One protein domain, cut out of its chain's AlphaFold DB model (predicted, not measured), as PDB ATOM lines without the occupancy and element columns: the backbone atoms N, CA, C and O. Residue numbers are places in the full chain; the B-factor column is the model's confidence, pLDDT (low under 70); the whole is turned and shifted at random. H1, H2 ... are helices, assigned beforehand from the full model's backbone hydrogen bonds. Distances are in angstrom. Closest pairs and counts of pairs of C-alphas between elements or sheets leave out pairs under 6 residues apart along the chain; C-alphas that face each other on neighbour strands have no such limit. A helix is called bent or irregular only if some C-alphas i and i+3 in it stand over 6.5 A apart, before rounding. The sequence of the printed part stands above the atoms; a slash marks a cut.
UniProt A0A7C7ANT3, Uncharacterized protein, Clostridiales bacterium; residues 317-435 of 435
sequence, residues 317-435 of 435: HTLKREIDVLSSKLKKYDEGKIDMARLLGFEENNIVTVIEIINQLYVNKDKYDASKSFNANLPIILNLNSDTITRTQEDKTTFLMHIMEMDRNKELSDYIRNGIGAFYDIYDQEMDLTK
ATOM      1  N   HIS A 317     -11.307  49.462 -49.501       81.38
ATOM      2  CA  HIS A 317     -10.173  49.307 -50.410       81.38
ATOM      3  C   HIS A 317      -9.368  48.039 -50.121       81.38
ATOM      4  O   HIS A 317      -8.980  47.328 -51.053       81.38
ATOM      5  N   THR A 318      -9.149  47.731 -48.840       79.69
ATOM      6  CA  THR A 318      -8.466  46.501 -48.423       79.69
ATOM      7  C   THR A 318      -9.277  45.285 -48.850       79.69
ATOM      8  O   THR A 318      -8.749  44.393 -49.514       79.69
ATOM      9  N   LEU A 319     -10.580  45.285 -48.559       85.88
ATOM     10  CA  LEU A 319     -11.465  44.183 -48.914       85.88
ATOM     11  C   LEU A 319     -11.566  44.003 -50.436       85.88
ATOM     12  O   LEU A 319     -11.462  42.874 -50.915       85.88
ATOM     13  N   LYS A 320     -11.649  45.096 -51.211       89.69
ATOM     14  CA  LYS A 320     -11.619  45.038 -52.681       89.69
ATOM     15  C   LYS A 320     -10.384  44.310 -53.202       89.69
ATOM     16  O   LYS A 320     -10.509  43.429 -54.050       89.69
ATOM     17  N   ARG A 321      -9.196  44.668 -52.707       86.06
ATOM     18  CA  ARG A 321      -7.935  44.062 -53.153       86.06
ATOM     19  C   ARG A 321      -7.920  42.555 -52.902       86.06
ATOM     20  O   ARG A 321      -7.528  41.793 -53.785       86.06
ATOM     21  N   GLU A 322      -8.358  42.121 -51.723       87.31
ATOM     22  CA  GLU A 322      -8.422  40.692 -51.398       87.31
ATOM     23  C   GLU A 322      -9.483  39.959 -52.243       87.31
ATOM     24  O   GLU A 322      -9.244  38.844 -52.712       87.31
ATOM     25  N   ILE A 323     -10.621  40.601 -52.524       92.19
ATOM     26  CA  ILE A 323     -11.683  40.058 -53.385       92.19
ATOM     27  C   ILE A 323     -11.240  39.949 -54.847       92.19
ATOM     28  O   ILE A 323     -11.560  38.956 -55.499       92.19
ATOM     29  N   ASP A 324     -10.471  40.906 -55.369       92.31
ATOM     30  CA  ASP A 324      -9.882  40.825 -56.713       92.31
ATOM     31  C   ASP A 324      -8.986  39.573 -56.836       92.31
ATOM     32  O   ASP A 324      -9.060  38.819 -57.818       92.31
ATOM     33  N   VAL A 325      -8.166  39.304 -55.810       90.38
ATOM     34  CA  VAL A 325      -7.306  38.109 -55.738       90.38
ATOM     35  C   VAL A 325      -8.143  36.833 -55.642       90.38
ATOM     36  O   VAL A 325      -7.897  35.883 -56.395       90.38
ATOM     37  N   LEU A 326      -9.144  36.806 -54.758       94.38
ATOM     38  CA  LEU A 326     -10.048  35.670 -54.582       94.38
ATOM     39  C   LEU A 326     -10.834  35.370 -55.865       94.38
ATOM     40  O   LEU A 326     -10.879  34.220 -56.287       94.38
ATOM     41  N   SER A 327     -11.369  36.390 -56.537       95.50
ATOM     42  CA  SER A 327     -12.084  36.276 -57.817       95.50
ATOM     43  C   SER A 327     -11.204  35.645 -58.902       95.50
ATOM     44  O   SER A 327     -11.628  34.742 -59.626       95.50
ATOM     45  N   SER A 328      -9.935  36.055 -58.980       94.62
ATOM     46  CA  SER A 328      -8.958  35.463 -59.903       94.62
ATOM     47  C   SER A 328      -8.658  33.992 -59.586       94.62
ATOM     48  O   SER A 328      -8.523  33.175 -60.503       94.62
ATOM     49  N   LYS A 329      -8.573  33.625 -58.299       94.25
ATOM     50  CA  LYS A 329      -8.420  32.225 -57.870       94.25
ATOM     51  C   LYS A 329      -9.677  31.404 -58.164       94.25
ATOM     52  O   LYS A 329      -9.546  30.309 -58.702       94.25
ATOM     53  N   LEU A 330     -10.863  31.949 -57.897       96.56
ATOM     54  CA  LEU A 330     -12.148  31.288 -58.123       96.56
ATOM     55  C   LEU A 330     -12.317  30.877 -59.588       96.56
ATOM     56  O   LEU A 330     -12.639  29.729 -59.859       96.56
ATOM     57  N   LYS A 331     -11.962  31.751 -60.542       96.12
ATOM     58  CA  LYS A 331     -11.972  31.407 -61.978       96.12
ATOM     59  C   LYS A 331     -11.120  30.175 -62.294       96.12
ATOM     60  O   LYS A 331     -11.532  29.315 -63.060       96.12
ATOM     61  N   LYS A 332      -9.929  30.067 -61.699       96.25
ATOM     62  CA  LYS A 332      -9.044  28.908 -61.909       96.25
ATOM     63  C   LYS A 332      -9.591  27.641 -61.258       96.25
ATOM     64  O   LYS A 332      -9.330  26.557 -61.769       96.25
ATOM     65  N   TYR A 333     -10.281  27.778 -60.129       96.81
ATOM     66  CA  TYR A 333     -10.948  26.671 -59.452       96.81
ATOM     67  C   TYR A 333     -12.121  26.155 -60.298       96.81
ATOM     68  O   TYR A 333     -12.178  24.962 -60.576       96.81
ATOM     69  N   ASP A 334     -12.955  27.055 -60.828       95.12
ATOM     70  CA  ASP A 334     -14.066  26.721 -61.733       95.12
ATOM     71  C   ASP A 334     -13.578  26.009 -63.009       95.12
ATOM     72  O   ASP A 334     -14.220  25.094 -63.519       95.12
ATOM     73  N   GLU A 335     -12.401  26.394 -63.511       96.19
ATOM     74  CA  GLU A 335     -11.725  25.749 -64.644       96.19
ATOM     75  C   GLU A 335     -11.041  24.410 -64.285       96.19
ATOM     76  O   GLU A 335     -10.423  23.790 -65.153       96.19
ATOM     77  N   GLY A 336     -11.073  23.980 -63.019       93.56
ATOM     78  CA  GLY A 336     -10.404  22.769 -62.527       93.56
ATOM     79  C   GLY A 336      -8.871  22.850 -62.501       93.56
ATOM     80  O   GLY A 336      -8.195  21.829 -62.389       93.56
ATOM     81  N   LYS A 337      -8.287  24.051 -62.627       94.69
ATOM     82  CA  LYS A 337      -6.826  24.266 -62.640       94.69
ATOM     83  C   LYS A 337      -6.211  24.304 -61.243       94.69
ATOM     84  O   LYS A 337      -4.994  24.155 -61.110       94.69
ATOM     85  N   ILE A 338      -7.017  24.575 -60.221       93.38
ATOM     86  CA  ILE A 338      -6.619  24.533 -58.812       93.38
ATOM     87  C   ILE A 338      -7.693  23.814 -57.995       93.38
ATOM     88  O   ILE A 338      -8.857  23.805 -58.381       93.38
ATOM     89  N   ASP A 339      -7.290  23.234 -56.870       92.06
ATOM     90  CA  ASP A 339      -8.182  22.604 -55.897       92.06
ATOM     91  C   ASP A 339      -8.684  23.608 -54.839       92.06
ATOM     92  O   ASP A 339      -8.273  24.775 -54.802       92.06
ATOM     93  N   MET A 340      -9.572  23.139 -53.955       91.88
ATOM     94  CA  MET A 340     -10.097  23.921 -52.832       91.88
ATOM     95  C   MET A 340      -8.975  24.418 -51.908       91.88
ATOM     96  O   MET A 340      -8.994  25.571 -51.481       91.88
ATOM     97  N   ALA A 341      -7.956  23.594 -51.638       89.06
ATOM     98  CA  ALA A 341      -6.841  23.982 -50.775       89.06
ATOM     99  C   ALA A 341      -6.120  25.229 -51.316       89.06
ATOM    100  O   ALA A 341      -5.879  26.184 -50.578       89.06
ATOM    101  N   ARG A 342      -5.844  25.281 -52.623       90.25
ATOM    102  CA  ARG A 342      -5.241  26.452 -53.279       90.25
ATOM    103  C   ARG A 342      -6.186  27.647 -53.364       90.25
ATOM    104  O   ARG A 342      -5.717  28.784 -53.235       90.25
ATOM    105  N   LEU A 343      -7.486  27.416 -53.565       92.31
ATOM    106  CA  LEU A 343      -8.504  28.470 -53.527       92.31
ATOM    107  C   LEU A 343      -8.486  29.187 -52.167       92.31
ATOM    108  O   LEU A 343      -8.387  30.412 -52.129       92.31
ATOM    109  N   LEU A 344      -8.450  28.419 -51.074       89.56
ATOM    110  CA  LEU A 344      -8.409  28.910 -49.690       89.56
ATOM    111  C   LEU A 344      -7.003  29.326 -49.212       89.56
ATOM    112  O   LEU A 344      -6.823  29.671 -48.045       89.56
ATOM    113  N   GLY A 345      -5.986  29.257 -50.081       85.56
ATOM    114  CA  GLY A 345      -4.590  29.553 -49.733       85.56
ATOM    115  C   GLY A 345      -4.045  28.700 -48.589       85.56
ATOM    116  O   GLY A 345      -3.274  29.193 -47.773       85.56
ATOM    117  N   PHE A 346      -4.442  27.428 -48.530       85.75
ATOM    118  CA  PHE A 346      -4.112  26.501 -47.448       85.75
ATOM    119  C   PHE A 346      -4.607  27.001 -46.086       85.75
ATOM    120  O   PHE A 346      -3.872  26.935 -45.105       85.75
ATOM    121  N   GLU A 347      -5.843  27.512 -46.039       81.00
ATOM    122  CA  GLU A 347      -6.498  28.040 -44.830       81.00
ATOM    123  C   GLU A 347      -5.833  29.306 -44.276       81.00
ATOM    124  O   GLU A 347      -5.748  29.527 -43.063       81.00
ATOM    125  N   GLU A 348      -5.340  30.155 -45.172       78.06
ATOM    126  CA  GLU A 348      -4.808  31.463 -44.812       78.06
ATOM    127  C   GLU A 348      -5.926  32.338 -44.224       78.06
ATOM    128  O   GLU A 348      -6.972  32.521 -44.851       78.06
ATOM    129  N   ASN A 349      -5.713  32.860 -43.006       74.62
ATOM    130  CA  ASN A 349      -6.749  33.558 -42.231       74.62
ATOM    131  C   ASN A 349      -7.437  34.655 -43.044       74.62
ATOM    132  O   ASN A 349      -8.663  34.732 -43.037       74.62
ATOM    133  N   ASN A 350      -6.667  35.451 -43.787       76.62
ATOM    134  CA  ASN A 350      -7.198  36.562 -44.570       76.62
ATOM    135  C   ASN A 350      -8.189  36.082 -45.642       76.62
ATOM    136  O   ASN A 350      -9.260  36.656 -45.771       76.62
ATOM    137  N   ILE A 351      -7.890  34.993 -46.360       83.69
ATOM    138  CA  ILE A 351      -8.762  34.480 -47.430       83.69
ATOM    139  C   ILE A 351     -10.059  33.916 -46.850       83.69
ATOM    140  O   ILE A 351     -11.143  34.221 -47.343       83.69
ATOM    141  N   VAL A 352      -9.948  33.111 -45.792       85.38
ATOM    142  CA  VAL A 352     -11.110  32.514 -45.120       85.38
ATOM    143  C   VAL A 352     -12.019  33.612 -44.559       85.38
ATOM    144  O   VAL A 352     -13.226  33.586 -44.783       85.38
ATOM    145  N   THR A 353     -11.426  34.623 -43.922       83.25
ATOM    146  CA  THR A 353     -12.146  35.776 -43.366       83.25
ATOM    147  C   THR A 353     -12.826  36.597 -44.464       83.25
ATOM    148  O   THR A 353     -13.984  36.971 -44.312       83.25
ATOM    149  N   VAL A 354     -12.163  36.823 -45.605       89.31
ATOM    150  CA  VAL A 354     -12.763  37.511 -46.764       89.31
ATOM    151  C   VAL A 354     -14.002  36.775 -47.259       89.31
ATOM    152  O   VAL A 354     -15.028  37.419 -47.459       89.31
ATOM    153  N   ILE A 355     -13.934  35.447 -47.425       91.38
ATOM    154  CA  ILE A 355     -15.079  34.632 -47.865       91.38
ATOM    155  C   ILE A 355     -16.246  34.751 -46.876       91.38
ATOM    156  O   ILE A 355     -17.405  34.857 -47.282       91.38
ATOM    157  N   GLU A 356     -15.955  34.764 -45.578       88.19
ATOM    158  CA  GLU A 356     -16.972  34.953 -44.550       88.19
ATOM    159  C   GLU A 356     -17.619  36.345 -44.633       88.19
ATOM    160  O   GLU A 356     -18.845  36.455 -44.650       88.19
ATOM    161  N   ILE A 357     -16.813  37.407 -44.741       88.62
ATOM    162  CA  ILE A 357     -17.288  38.796 -44.812       88.62
ATOM    163  C   ILE A 357     -18.189  39.007 -46.020       88.62
ATOM    164  O   ILE A 357     -19.283  39.547 -45.873       88.62
ATOM    165  N   ILE A 358     -17.762  38.577 -47.209       92.25
ATOM    166  CA  ILE A 358     -18.568  38.759 -48.422       92.25
ATOM    167  C   ILE A 358     -19.882  37.986 -48.350       92.25
ATOM    168  O   ILE A 358     -20.897  38.451 -48.865       92.25
ATOM    169  N   ASN A 359     -19.899  36.845 -47.656       90.50
ATOM    170  CA  ASN A 359     -21.141  36.138 -47.392       90.50
ATOM    171  C   ASN A 359     -22.039  36.915 -46.421       90.50
ATOM    172  O   ASN A 359     -23.231  37.053 -46.679       90.50
ATOM    173  N   GLN A 360     -21.494  37.470 -45.337       89.38
ATOM    174  CA  GLN A 360     -22.284  38.299 -44.421       89.38
ATOM    175  C   GLN A 360     -22.841  39.550 -45.108       89.38
ATOM    176  O   GLN A 360     -23.999  39.898 -44.870       89.38
ATOM    177  N   LEU A 361     -22.062  40.179 -45.998       90.75
ATOM    178  CA  LEU A 361     -22.523  41.270 -46.858       90.75
ATOM    179  C   LEU A 361     -23.686  40.813 -47.747       90.75
ATOM    180  O   LEU A 361     -24.705  41.490 -47.803       90.75
ATOM    181  N   TYR A 362     -23.578  39.646 -48.386       93.38
ATOM    182  CA  TYR A 362     -24.641  39.100 -49.232       93.38
ATOM    183  C   TYR A 362     -25.919  38.761 -48.447       93.38
ATOM    184  O   TYR A 362     -27.012  39.160 -48.851       93.38
ATOM    185  N   VAL A 363     -25.795  38.062 -47.316       90.75
ATOM    186  CA  VAL A 363     -26.927  37.632 -46.476       90.75
ATOM    187  C   VAL A 363     -27.645  38.821 -45.838       90.75
ATOM    188  O   VAL A 363     -28.863  38.792 -45.683       90.75
ATOM    189  N   ASN A 364     -26.911  39.875 -45.478       90.25
ATOM    190  CA  ASN A 364     -27.465  41.058 -44.820       90.25
ATOM    191  C   ASN A 364     -27.576  42.272 -45.750       90.25
ATOM    192  O   ASN A 364     -27.757  43.381 -45.252       90.25
ATOM    193  N   LYS A 365     -27.503  42.093 -47.074       89.38
ATOM    194  CA  LYS A 365     -27.527  43.202 -48.044       89.38
ATOM    195  C   LYS A 365     -28.727  44.137 -47.868       89.38
ATOM    196  O   LYS A 365     -28.592  45.342 -48.024       89.38
ATOM    197  N   ASP A 366     -29.872  43.600 -47.446       90.00
ATOM    198  CA  ASP A 366     -31.103  44.372 -47.222       90.00
ATOM    199  C   ASP A 366     -31.021  45.303 -45.996       90.00
ATOM    200  O   ASP A 366     -31.840  46.206 -45.843       90.00
ATOM    201  N   LYS A 367     -30.046  45.087 -45.102       90.19
ATOM    202  CA  LYS A 367     -29.766  45.948 -43.941       90.19
ATOM    203  C   LYS A 367     -28.725  47.027 -44.245       90.19
ATOM    204  O   LYS A 367     -28.453  47.844 -43.367       90.19
ATOM    205  N   TYR A 368     -28.107  46.998 -45.427       89.31
ATOM    206  CA  TYR A 368     -27.068  47.947 -45.798       89.31
ATOM    207  C   TYR A 368     -27.688  49.316 -46.099       89.31
ATOM    208  O   TYR A 368     -28.573  49.447 -46.945       89.31
ATOM    209  N   ASP A 369     -27.227  50.342 -45.394       89.38
ATOM    210  CA  ASP A 369     -27.665  51.722 -45.560       89.38
ATOM    211  C   ASP A 369     -26.729  52.441 -46.536       89.38
ATOM    212  O   ASP A 369     -25.659  52.917 -46.152       89.38
ATOM    213  N   ALA A 370     -27.152  52.540 -47.799       86.44
ATOM    214  CA  ALA A 370     -26.396  53.186 -48.874       86.44
ATOM    215  C   ALA A 370     -26.216  54.706 -48.692       86.44
ATOM    216  O   ALA A 370     -25.586  55.344 -49.525       86.44
ATOM    217  N   SER A 371     -26.773  55.320 -47.639       85.50
ATOM    218  CA  SER A 371     -26.478  56.717 -47.291       85.50
ATOM    219  C   SER A 371     -25.271  56.869 -46.359       85.50
ATOM    220  O   SER A 371     -24.817  57.987 -46.108       85.50
ATOM    221  N   LYS A 372     -24.759  55.759 -45.819       83.88
ATOM    222  CA  LYS A 372     -23.631  55.714 -44.886       83.88
ATOM    223  C   LYS A 372     -22.423  55.070 -45.545       83.88
ATOM    224  O   LYS A 372     -22.573  54.231 -46.426       83.88
ATOM    225  N   SER A 373     -21.235  55.417 -45.054       81.56
ATOM    226  CA  SER A 373     -19.994  54.792 -45.512       81.56
ATOM    227  C   SER A 373     -19.954  53.297 -45.205       81.56
ATOM    228  O   SER A 373     -20.619  52.797 -44.286       81.56
ATOM    229  N   PHE A 374     -19.101  52.584 -45.928       83.69
ATOM    230  CA  PHE A 374     -18.855  51.162 -45.743       83.69
ATOM    231  C   PHE A 374     -18.522  50.827 -44.289       83.69
ATOM    232  O   PHE A 374     -19.208  50.005 -43.679       83.69
ATOM    233  N   ASN A 375     -17.551  51.527 -43.693       77.31
ATOM    234  CA  ASN A 375     -17.137  51.296 -42.307       77.31
ATOM    235  C   ASN A 375     -18.283  51.554 -41.309       77.31
ATOM    236  O   ASN A 375     -18.386  50.847 -40.309       77.31
ATOM    237  N   ALA A 376     -19.184  52.505 -41.584       77.19
ATOM    238  CA  ALA A 376     -20.342  52.771 -40.726       77.19
ATOM    239  C   ALA A 376     -21.421  51.674 -40.807       77.19
ATOM    240  O   ALA A 376     -22.175  51.479 -39.852       77.19
ATOM    241  N   ASN A 377     -21.491  50.944 -41.922       84.75
ATOM    242  CA  ASN A 377     -22.392  49.805 -42.098       84.75
ATOM    243  C   ASN A 377     -21.859  48.512 -41.458       84.75
ATOM    244  O   ASN A 377     -22.648  47.666 -41.027       84.75
ATOM    245  N   LEU A 378     -20.533  48.348 -41.368       79.50
ATOM    246  CA  LEU A 378     -19.905  47.095 -40.937       79.50
ATOM    247  C   LEU A 378     -20.402  46.549 -39.589       79.50
ATOM    248  O   LEU A 378     -20.722  45.361 -39.555       79.50
ATOM    249  N   PRO A 379     -20.541  47.338 -38.502       78.75
ATOM    250  CA  PRO A 379     -20.995  46.793 -37.222       78.75
ATOM    251  C   PRO A 379     -22.387  46.160 -37.294       78.75
ATOM    252  O   PRO A 379     -22.641  45.147 -36.647       78.75
ATOM    253  N   ILE A 380     -23.276  46.721 -38.121       81.62
ATOM    254  CA  ILE A 380     -24.645  46.224 -38.308       81.62
ATOM    255  C   ILE A 380     -24.634  44.945 -39.147       81.62
ATOM    256  O   ILE A 380     -25.291  43.966 -38.795       81.62
ATOM    257  N   ILE A 381     -23.885  44.948 -40.252       83.69
ATOM    258  CA  ILE A 381     -23.839  43.822 -41.190       83.69
ATOM    259  C   ILE A 381     -23.130  42.612 -40.584       83.69
ATOM    260  O   ILE A 381     -23.595  41.483 -40.718       83.69
ATOM    261  N   LEU A 382     -22.013  42.852 -39.908       77.00
ATOM    262  CA  LEU A 382     -21.162  41.813 -39.342       77.00
ATOM    263  C   LEU A 382     -21.524  41.478 -37.885       77.00
ATOM    264  O   LEU A 382     -20.879  40.617 -37.287       77.00
ATOM    265  N   ASN A 383     -22.550  42.136 -37.326       73.75
ATOM    266  CA  ASN A 383     -22.973  42.023 -35.929       73.75
ATOM    267  C   ASN A 383     -21.788  42.160 -34.954       73.75
ATOM    268  O   ASN A 383     -21.547  41.296 -34.107       73.75
ATOM    269  N   LEU A 384     -20.999  43.222 -35.133       66.12
ATOM    270  CA  LEU A 384     -19.785  43.452 -34.357       66.12
ATOM    271  C   LEU A 384     -20.059  44.344 -33.156       66.12
ATOM    272  O   LEU A 384     -20.762  45.348 -33.244       66.12
ATOM    273  N   ASN A 385     -19.406  44.008 -32.047       55.09
ATOM    274  CA  ASN A 385     -19.356  44.854 -30.857       55.09
ATOM    275  C   ASN A 385     -18.296  45.977 -30.977       55.09
ATOM    276  O   ASN A 385     -18.209  46.816 -30.084       55.09
ATOM    277  N   SER A 386     -17.475  45.977 -32.039       55.31
ATOM    278  CA  SER A 386     -16.402  46.947 -32.324       55.31
ATOM    279  C   SER A 386     -16.107  47.049 -33.833       55.31
ATOM    280  O   SER A 386     -16.727  46.370 -34.645       55.31
ATOM    281  N   ASP A 387     -15.133  47.876 -34.214       51.31
ATOM    282  CA  ASP A 387     -14.576  48.048 -35.568       51.31
ATOM    283  C   ASP A 387     -13.748  46.844 -36.070       51.31
ATOM    284  O   ASP A 387     -13.159  46.885 -37.149       51.31
ATOM    285  N   THR A 388     -13.688  45.752 -35.302       53.84
ATOM    286  CA  THR A 388     -12.813  44.605 -35.563       53.84
ATOM    287  C   THR A 388     -13.578  43.282 -35.547       53.84
ATOM    288  O   THR A 388     -14.267  42.947 -34.584       53.84
ATOM    289  N   ILE A 389     -13.403  42.464 -36.590       63.19
ATOM    290  CA  ILE A 389     -13.793  41.048 -36.545       63.19
ATOM    291  C   ILE A 389     -12.714  40.300 -35.765       63.19
ATOM    292  O   ILE A 389     -11.598  40.132 -36.250       63.19
ATOM    293  N   THR A 390     -13.045  39.848 -34.555       60.06
ATOM    294  CA  THR A 390     -12.210  38.899 -33.804       60.06
ATOM    295  C   THR A 390     -12.835  37.513 -33.926       60.06
ATOM    296  O   THR A 390     -14.005  37.336 -33.587       60.06
ATOM    297  N   ARG A 391     -12.069  36.532 -34.410       65.75
ATOM    298  CA  ARG A 391     -12.509  35.135 -34.532       65.75
ATOM    299  C   ARG A 391     -11.617  34.229 -33.701       65.75
ATOM    300  O   ARG A 391     -10.398  34.399 -33.670       65.75
ATOM    301  N   THR A 392     -12.233  33.267 -33.024       70.06
ATOM    302  CA  THR A 392     -11.501  32.210 -32.329       70.06
ATOM    303  C   THR A 392     -11.056  31.131 -33.321       70.06
ATOM    304  O   THR A 392     -11.559  31.029 -34.442       70.06
ATOM    305  N   GLN A 393     -10.109  30.288 -32.906       70.88
ATOM    306  CA  GLN A 393      -9.698  29.126 -33.700       70.88
ATOM    307  C   GLN A 393     -10.851  28.124 -33.899       70.88
ATOM    308  O   GLN A 393     -10.906  27.430 -34.917       70.88
ATOM    309  N   GLU A 394     -11.779  28.062 -32.944       78.88
ATOM    310  CA  GLU A 394     -12.978  27.230 -33.026       78.88
ATOM    311  C   GLU A 394     -13.921  27.743 -34.121       78.88
ATOM    312  O   GLU A 394     -14.252  26.978 -35.026       78.88
ATOM    313  N   ASP A 395     -14.223  29.049 -34.131       78.44
ATOM    314  CA  ASP A 395     -15.061  29.676 -35.168       78.44
ATOM    315  C   ASP A 395     -14.511  29.399 -36.574       78.44
ATOM    316  O   ASP A 395     -15.247  29.011 -37.487       78.44
ATOM    317  N   LYS A 396     -13.188  29.543 -36.736       80.44
ATOM    318  CA  LYS A 396     -12.500  29.249 -37.997       80.44
ATOM    319  C   LYS A 396     -12.697  27.792 -38.418       80.44
ATOM    320  O   LYS A 396     -12.963  27.522 -39.587       80.44
ATOM    321  N   THR A 397     -12.567  26.856 -37.480       84.50
ATOM    322  CA  THR A 397     -12.698  25.416 -37.751       84.50
ATOM    323  C   THR A 397     -14.117  25.070 -38.195       84.50
ATOM    324  O   THR A 397     -14.300  24.388 -39.204       84.50
ATOM    325  N   THR A 398     -15.131  25.594 -37.501       87.44
ATOM    326  CA  THR A 398     -16.542  25.410 -37.871       87.44
ATOM    327  C   THR A 398     -16.836  25.957 -39.265       87.44
ATOM    328  O   THR A 398     -17.477  25.282 -40.074       87.44
ATOM    329  N   PHE A 399     -16.336  27.152 -39.584       88.12
ATOM    330  CA  PHE A 399     -16.538  27.752 -40.899       88.12
ATOM    331  C   PHE A 399     -15.834  26.974 -42.021       88.12
ATOM    332  O   PHE A 399     -16.413  26.761 -43.088       88.12
ATOM    333  N   LEU A 400     -14.619  26.473 -41.780       89.00
ATOM    334  CA  LEU A 400     -13.913  25.619 -42.738       89.00
ATOM    335  C   LEU A 400     -14.671  24.316 -43.018       89.00
ATOM    336  O   LEU A 400     -14.802  23.936 -44.180       89.00
ATOM    337  N   MET A 401     -15.233  23.666 -41.993       91.06
ATOM    338  CA  MET A 401     -16.061  22.467 -42.182       91.06
ATOM    339  C   MET A 401     -17.271  22.738 -43.085       91.06
ATOM    340  O   MET A 401     -17.591  21.912 -43.941       91.06
ATOM    341  N   HIS A 402     -17.905  23.903 -42.929       92.56
ATOM    342  CA  HIS A 402     -19.016  24.329 -43.775       92.56
ATOM    343  C   HIS A 402     -18.585  24.542 -45.236       92.56
ATOM    344  O   HIS A 402     -19.223  24.021 -46.151       92.56
ATOM    345  N   ILE A 403     -17.452  25.217 -45.468       93.44
ATOM    346  CA  ILE A 403     -16.875  25.384 -46.813       93.44
ATOM    347  C   ILE A 403     -16.558  24.026 -47.462       93.44
ATOM    348  O   ILE A 403     -16.854  23.820 -48.639       93.44
ATOM    349  N   MET A 404     -16.003  23.075 -46.704       92.25
ATOM    350  CA  MET A 404     -15.708  21.722 -47.196       92.25
ATOM    351  C   MET A 404     -16.967  20.928 -47.561       92.25
ATOM    352  O   MET A 404     -16.924  20.031 -48.404       92.25
ATOM    353  N   GLU A 405     -18.086  21.170 -46.884       95.12
ATOM    354  CA  GLU A 405     -19.375  20.576 -47.240       95.12
ATOM    355  C   GLU A 405     -19.918  21.174 -48.542       95.12
ATOM    356  O   GLU A 405     -20.302  20.427 -49.441       95.12
ATOM    357  N   MET A 406     -19.840  22.497 -48.702       94.56
ATOM    358  CA  MET A 406     -20.218  23.175 -49.947       94.56
ATOM    359  C   MET A 406     -19.378  22.728 -51.148       94.56
ATOM    360  O   MET A 406     -19.918  22.565 -52.240       94.56
ATOM    361  N   ASP A 407     -18.072  22.507 -50.969       94.94
ATOM    362  CA  ASP A 407     -17.193  21.972 -52.020       94.94
ATOM    363  C   ASP A 407     -17.660  20.577 -52.465       94.94
ATOM    364  O   ASP A 407     -17.871  20.332 -53.655       94.94
ATOM    365  N   ARG A 408     -17.948  19.690 -51.498       94.75
ATOM    366  CA  ARG A 408     -18.487  18.344 -51.755       94.75
ATOM    367  C   ARG A 408     -19.837  18.377 -52.475       94.75
ATOM    368  O   ARG A 408     -20.075  17.541 -53.349       94.75
ATOM    369  N   ASN A 409     -20.681  19.354 -52.152       95.94
ATOM    370  CA  ASN A 409     -21.989  19.550 -52.778       95.94
ATOM    371  C   ASN A 409     -21.922  20.331 -54.106       95.94
ATOM    372  O   ASN A 409     -22.937  20.449 -54.785       95.94
ATOM    373  N   LYS A 410     -20.735  20.807 -54.520       94.12
ATOM    374  CA  LYS A 410     -20.506  21.665 -55.702       94.12
ATOM    375  C   LYS A 410     -21.215  23.024 -55.643       94.12
ATOM    376  O   LYS A 410     -21.518  23.613 -56.675       94.12
ATOM    377  N   GLU A 411     -21.433  23.534 -54.440       96.25
ATOM    378  CA  GLU A 411     -22.106  24.811 -54.170       96.25
ATOM    379  C   GLU A 411     -21.111  25.931 -53.825       96.25
ATOM    380  O   GLU A 411     -21.459  27.112 -53.868       96.25
ATOM    381  N   LEU A 412     -19.853  25.583 -53.521       95.94
ATOM    382  CA  LEU A 412     -18.842  26.534 -53.049       95.94
ATOM    383  C   LEU A 412     -18.594  27.687 -54.031       95.94
ATOM    384  O   LEU A 412     -18.444  28.837 -53.617       95.94
ATOM    385  N   SER A 413     -18.550  27.391 -55.331       95.69
ATOM    386  CA  SER A 413     -18.277  28.412 -56.344       95.69
ATOM    387  C   SER A 413     -19.366  29.482 -56.385       95.69
ATOM    388  O   SER A 413     -19.072  30.678 -56.320       95.69
ATOM    389  N   ASP A 414     -20.629  29.054 -56.415       96.06
ATOM    390  CA  ASP A 414     -21.775  29.960 -56.445       96.06
ATOM    391  C   ASP A 414     -21.896  30.739 -55.133       96.06
ATOM    392  O   ASP A 414     -22.143  31.945 -55.156       96.06
ATOM    393  N   TYR A 415     -21.630  30.087 -53.998       95.69
ATOM    394  CA  TYR A 415     -21.571  30.730 -52.687       95.69
ATOM    395  C   TYR A 415     -20.573  31.899 -52.660       95.69
ATOM    396  O   TYR A 415     -20.943  33.024 -52.314       95.69
ATOM    397  N   ILE A 416     -19.330  31.676 -53.104       96.56
ATOM    398  CA  ILE A 416     -18.312  32.736 -53.164       96.56
ATOM    399  C   ILE A 416     -18.710  33.803 -54.195       96.56
ATOM    400  O   ILE A 416     -18.590  34.996 -53.918       96.56
ATOM    401  N   ARG A 417     -19.206  33.407 -55.375       96.62
ATOM    402  CA  ARG A 417     -19.569  34.344 -56.451       96.62
ATOM    403  C   ARG A 417     -20.686  35.302 -56.031       96.62
ATOM    404  O   ARG A 417     -20.599  36.485 -56.349       96.62
ATOM    405  N   ASN A 418     -21.678  34.818 -55.286       96.12
ATOM    406  CA  ASN A 418     -22.756  35.644 -54.738       96.12
ATOM    407  C   ASN A 418     -22.223  36.703 -53.766       96.12
ATOM    408  O   ASN A 418     -22.577  37.876 -53.877       96.12
ATOM    409  N   GLY A 419     -21.318  36.305 -52.864       95.69
ATOM    410  CA  GLY A 419     -20.639  37.235 -51.963       95.69
ATOM    411  C   GLY A 419     -19.825  38.292 -52.711       95.69
ATOM    412  O   GLY A 419     -19.935  39.483 -52.426       95.69
ATOM    413  N   ILE A 420     -19.038  37.868 -53.707       96.50
ATOM    414  CA  ILE A 420     -18.242  38.776 -54.544       96.50
ATOM    415  C   ILE A 420     -19.146  39.780 -55.271       96.50
ATOM    416  O   ILE A 420     -18.824  40.965 -55.306       96.50
ATOM    417  N   GLY A 421     -20.266  39.321 -55.837       95.62
ATOM    418  CA  GLY A 421     -21.235  40.183 -56.517       95.62
ATOM    419  C   GLY A 421     -21.799  41.258 -55.590       95.62
ATOM    420  O   GLY A 421     -21.690  42.440 -55.899       95.62
ATOM    421  N   ALA A 422     -22.288  40.861 -54.410       94.19
ATOM    422  CA  ALA A 422     -22.810  41.803 -53.420       94.19
ATOM    423  C   ALA A 422     -21.775  42.844 -52.982       94.19
ATOM    424  O   ALA A 422     -22.108  44.013 -52.812       94.19
ATOM    425  N   PHE A 423     -20.515  42.433 -52.807       95.19
ATOM    426  CA  PHE A 423     -19.455  43.379 -52.485       95.19
ATOM    427  C   PHE A 423     -19.236  44.405 -53.601       95.19
ATOM    428  O   PHE A 423     -19.080  45.580 -53.290       95.19
ATOM    429  N   TYR A 424     -19.205  43.997 -54.875       95.25
ATOM    430  CA  TYR A 424     -19.001  44.952 -55.967       95.25
ATOM    431  C   TYR A 424     -20.155  45.940 -56.104       95.25
ATOM    432  O   TYR A 424     -19.893  47.124 -56.294       95.25
ATOM    433  N   ASP A 425     -21.394  45.488 -55.907       92.81
ATOM    434  CA  ASP A 425     -22.556  46.379 -55.881       92.81
ATOM    435  C   ASP A 425     -22.407  47.451 -54.781       92.81
ATOM    436  O   ASP A 425     -22.654  48.633 -55.018       92.81
ATOM    437  N   ILE A 426     -21.952  47.054 -53.587       91.94
ATOM    438  CA  ILE A 426     -21.667  47.965 -52.465       91.94
ATOM    439  C   ILE A 426     -20.470  48.878 -52.770       91.94
ATOM    440  O   ILE A 426     -20.494  50.066 -52.455       91.94
ATOM    441  N   TYR A 427     -19.414  48.336 -53.374       91.75
ATOM    442  CA  TYR A 427     -18.212  49.087 -53.721       91.75
ATOM    443  C   TYR A 427     -18.523  50.226 -54.685       91.75
ATOM    444  O   TYR A 427     -18.098  51.356 -54.449       91.75
ATOM    445  N   ASP A 428     -19.291  49.947 -55.734       90.06
ATOM    446  CA  ASP A 428     -19.673  50.954 -56.716       90.06
ATOM    447  C   ASP A 428     -20.525  52.063 -56.071       90.06
ATOM    448  O   ASP A 428     -20.287  53.242 -56.332       90.06
ATOM    449  N   GLN A 429     -21.427  51.712 -55.143       88.25
ATOM    450  CA  GLN A 429     -22.197  52.685 -54.353       88.25
ATOM    451  C   GLN A 429     -21.301  53.581 -53.482       88.25
ATOM    452  O   GLN A 429     -21.458  54.801 -53.496       88.25
ATOM    453  N   GLU A 430     -20.328  53.013 -52.762       85.62
ATOM    454  CA  GLU A 430     -19.386  53.788 -51.936       85.62
ATOM    455  C   GLU A 430     -18.552  54.761 -52.788       85.62
ATOM    456  O   GLU A 430     -18.295  55.906 -52.399       85.62
ATOM    457  N   MET A 431     -18.122  54.318 -53.973       87.00
ATOM    458  CA  MET A 431     -17.353  55.159 -54.894       87.00
ATOM    459  C   MET A 431     -18.193  56.291 -55.491       87.00
ATOM    460  O   MET A 431     -17.625  57.293 -55.922       87.00
ATOM    461  N   ASP A 432     -19.518  56.164 -55.516       83.12
ATOM    462  CA  ASP A 432     -20.420  57.240 -55.925       83.12
ATOM    463  C   ASP A 432     -20.734  58.220 -54.782       83.12
ATOM    464  O   ASP A 432     -20.894  59.407 -55.047       83.12
ATOM    465  N   LEU A 433     -20.740  57.774 -53.518       76.00
ATOM    466  CA  LEU A 433     -20.885  58.647 -52.336       76.00
ATOM    467  C   LEU A 433     -19.681  59.568 -52.092       76.00
ATOM    468  O   LEU A 433     -19.808  60.594 -51.426       76.00
ATOM    469  N   THR A 434     -18.502  59.167 -52.567       66.06
ATOM    470  CA  THR A 434     -17.220  59.851 -52.319       66.06
ATOM    471  C   THR A 434     -16.761  60.748 -53.477       66.06
ATOM    472  O   THR A 434     -15.705  61.379 -53.372       66.06
ATOM    473  N   LYS A 435     -17.545  60.825 -54.561       54.38
ATOM    474  CA  LYS A 435     -17.398  61.804 -55.653       54.38
ATOM    475  C   LYS A 435     -18.130  63.096 -55.319       54.38
ATOM    476  O   LYS A 435     -17.591  64.162 -55.698       54.38
TER     477      LYS A 435
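Overview. This is residues 317 to 435 of the 435 residues of an uncharacterized protein of Clostridiales bacterium (UniProt A0A7C7ANT3). Two long helices, H1 and H6, run side by side in opposite ways, and H3 crosses over both of them on one side. H5 makes a corner with the start of H6, H4 lies near the other end of H6, and the small H2 packs on the later part of H1. The link from H4 to H5 passes on the side of H3 away from H1 and H6. The printed part has 119 residues with six named helices, H1 to H6 along the chain, and no named strand: the class is all helix. It is compact, with a radius of gyration of the C-alphas of 14.5 A and spans of 40 by 31 by 22 A.

Arrangement. Start at the longest helix, H6, residues 412 to 433. H1, residues 317 to 334, touches it at a shallow tilt of 31 degrees, opposite ways; look at the closest C-alphas, Ile 323 and Ile 420, 6.8 A apart. H3, residues 349 to 363, touches H6 at residues 415 to 423 alone, about perpendicular at 75 degrees; the closest C-alphas, Ile 358 and Gly 419, are 4.4 A apart. H3 also touches H1, about perpendicular at 86 degrees, with C-alphas 322 and 354 closest at 7.1 A. H5, residues 393 to 409, and H6 touch only at the corner, and only just, with 3 pairs of C-alphas within 8 A; the closest, Met 406 and Leu 412, are 4.8 A apart. H2, residues 340 to 343, touches H1, with C-alphas 329 and 343 closest at 5.7 A. H4, residues 374 to 381, is close to H3 but not clearly touching; their closest C-alphas, Leu 361 and Ile 381, are 6.4 A apart. H1 and H5 are apart. Every O i to N i+4 pair is within hydrogen-bond range in H3, H5 and H6, against 13 of 14 in H1 and 2 of 4 in H4; H2 is too short for such a pair.

Along the chain. Find C-alpha 412 at (-18.842, 26.534, -53.049); from there H6 runs 32.2 A to C-alpha 433 at (-20.885, 58.647, -52.336). H1 begins at C-alpha 317, (-10.173, 49.307, -50.410), and is 25.6 A long. H5 measures 24.6 A and H3 21.0 A; H2 has 4 residues and H4 has 8. H4 is irregular, but only just: C-alphas 376 and 379 are 7.0 A apart.

Size, cuts and confidence. The C-alphas farthest apart, Arg 408 and Lys 435, stand 43.6 A from each other. The printed part has no cut. The link from H4 to H5, 11 residues, is long. In this predicted model the mean pLDDT of the printed part is 86.3; look for values under 70 at residues 384 to 391 and 434 to 435.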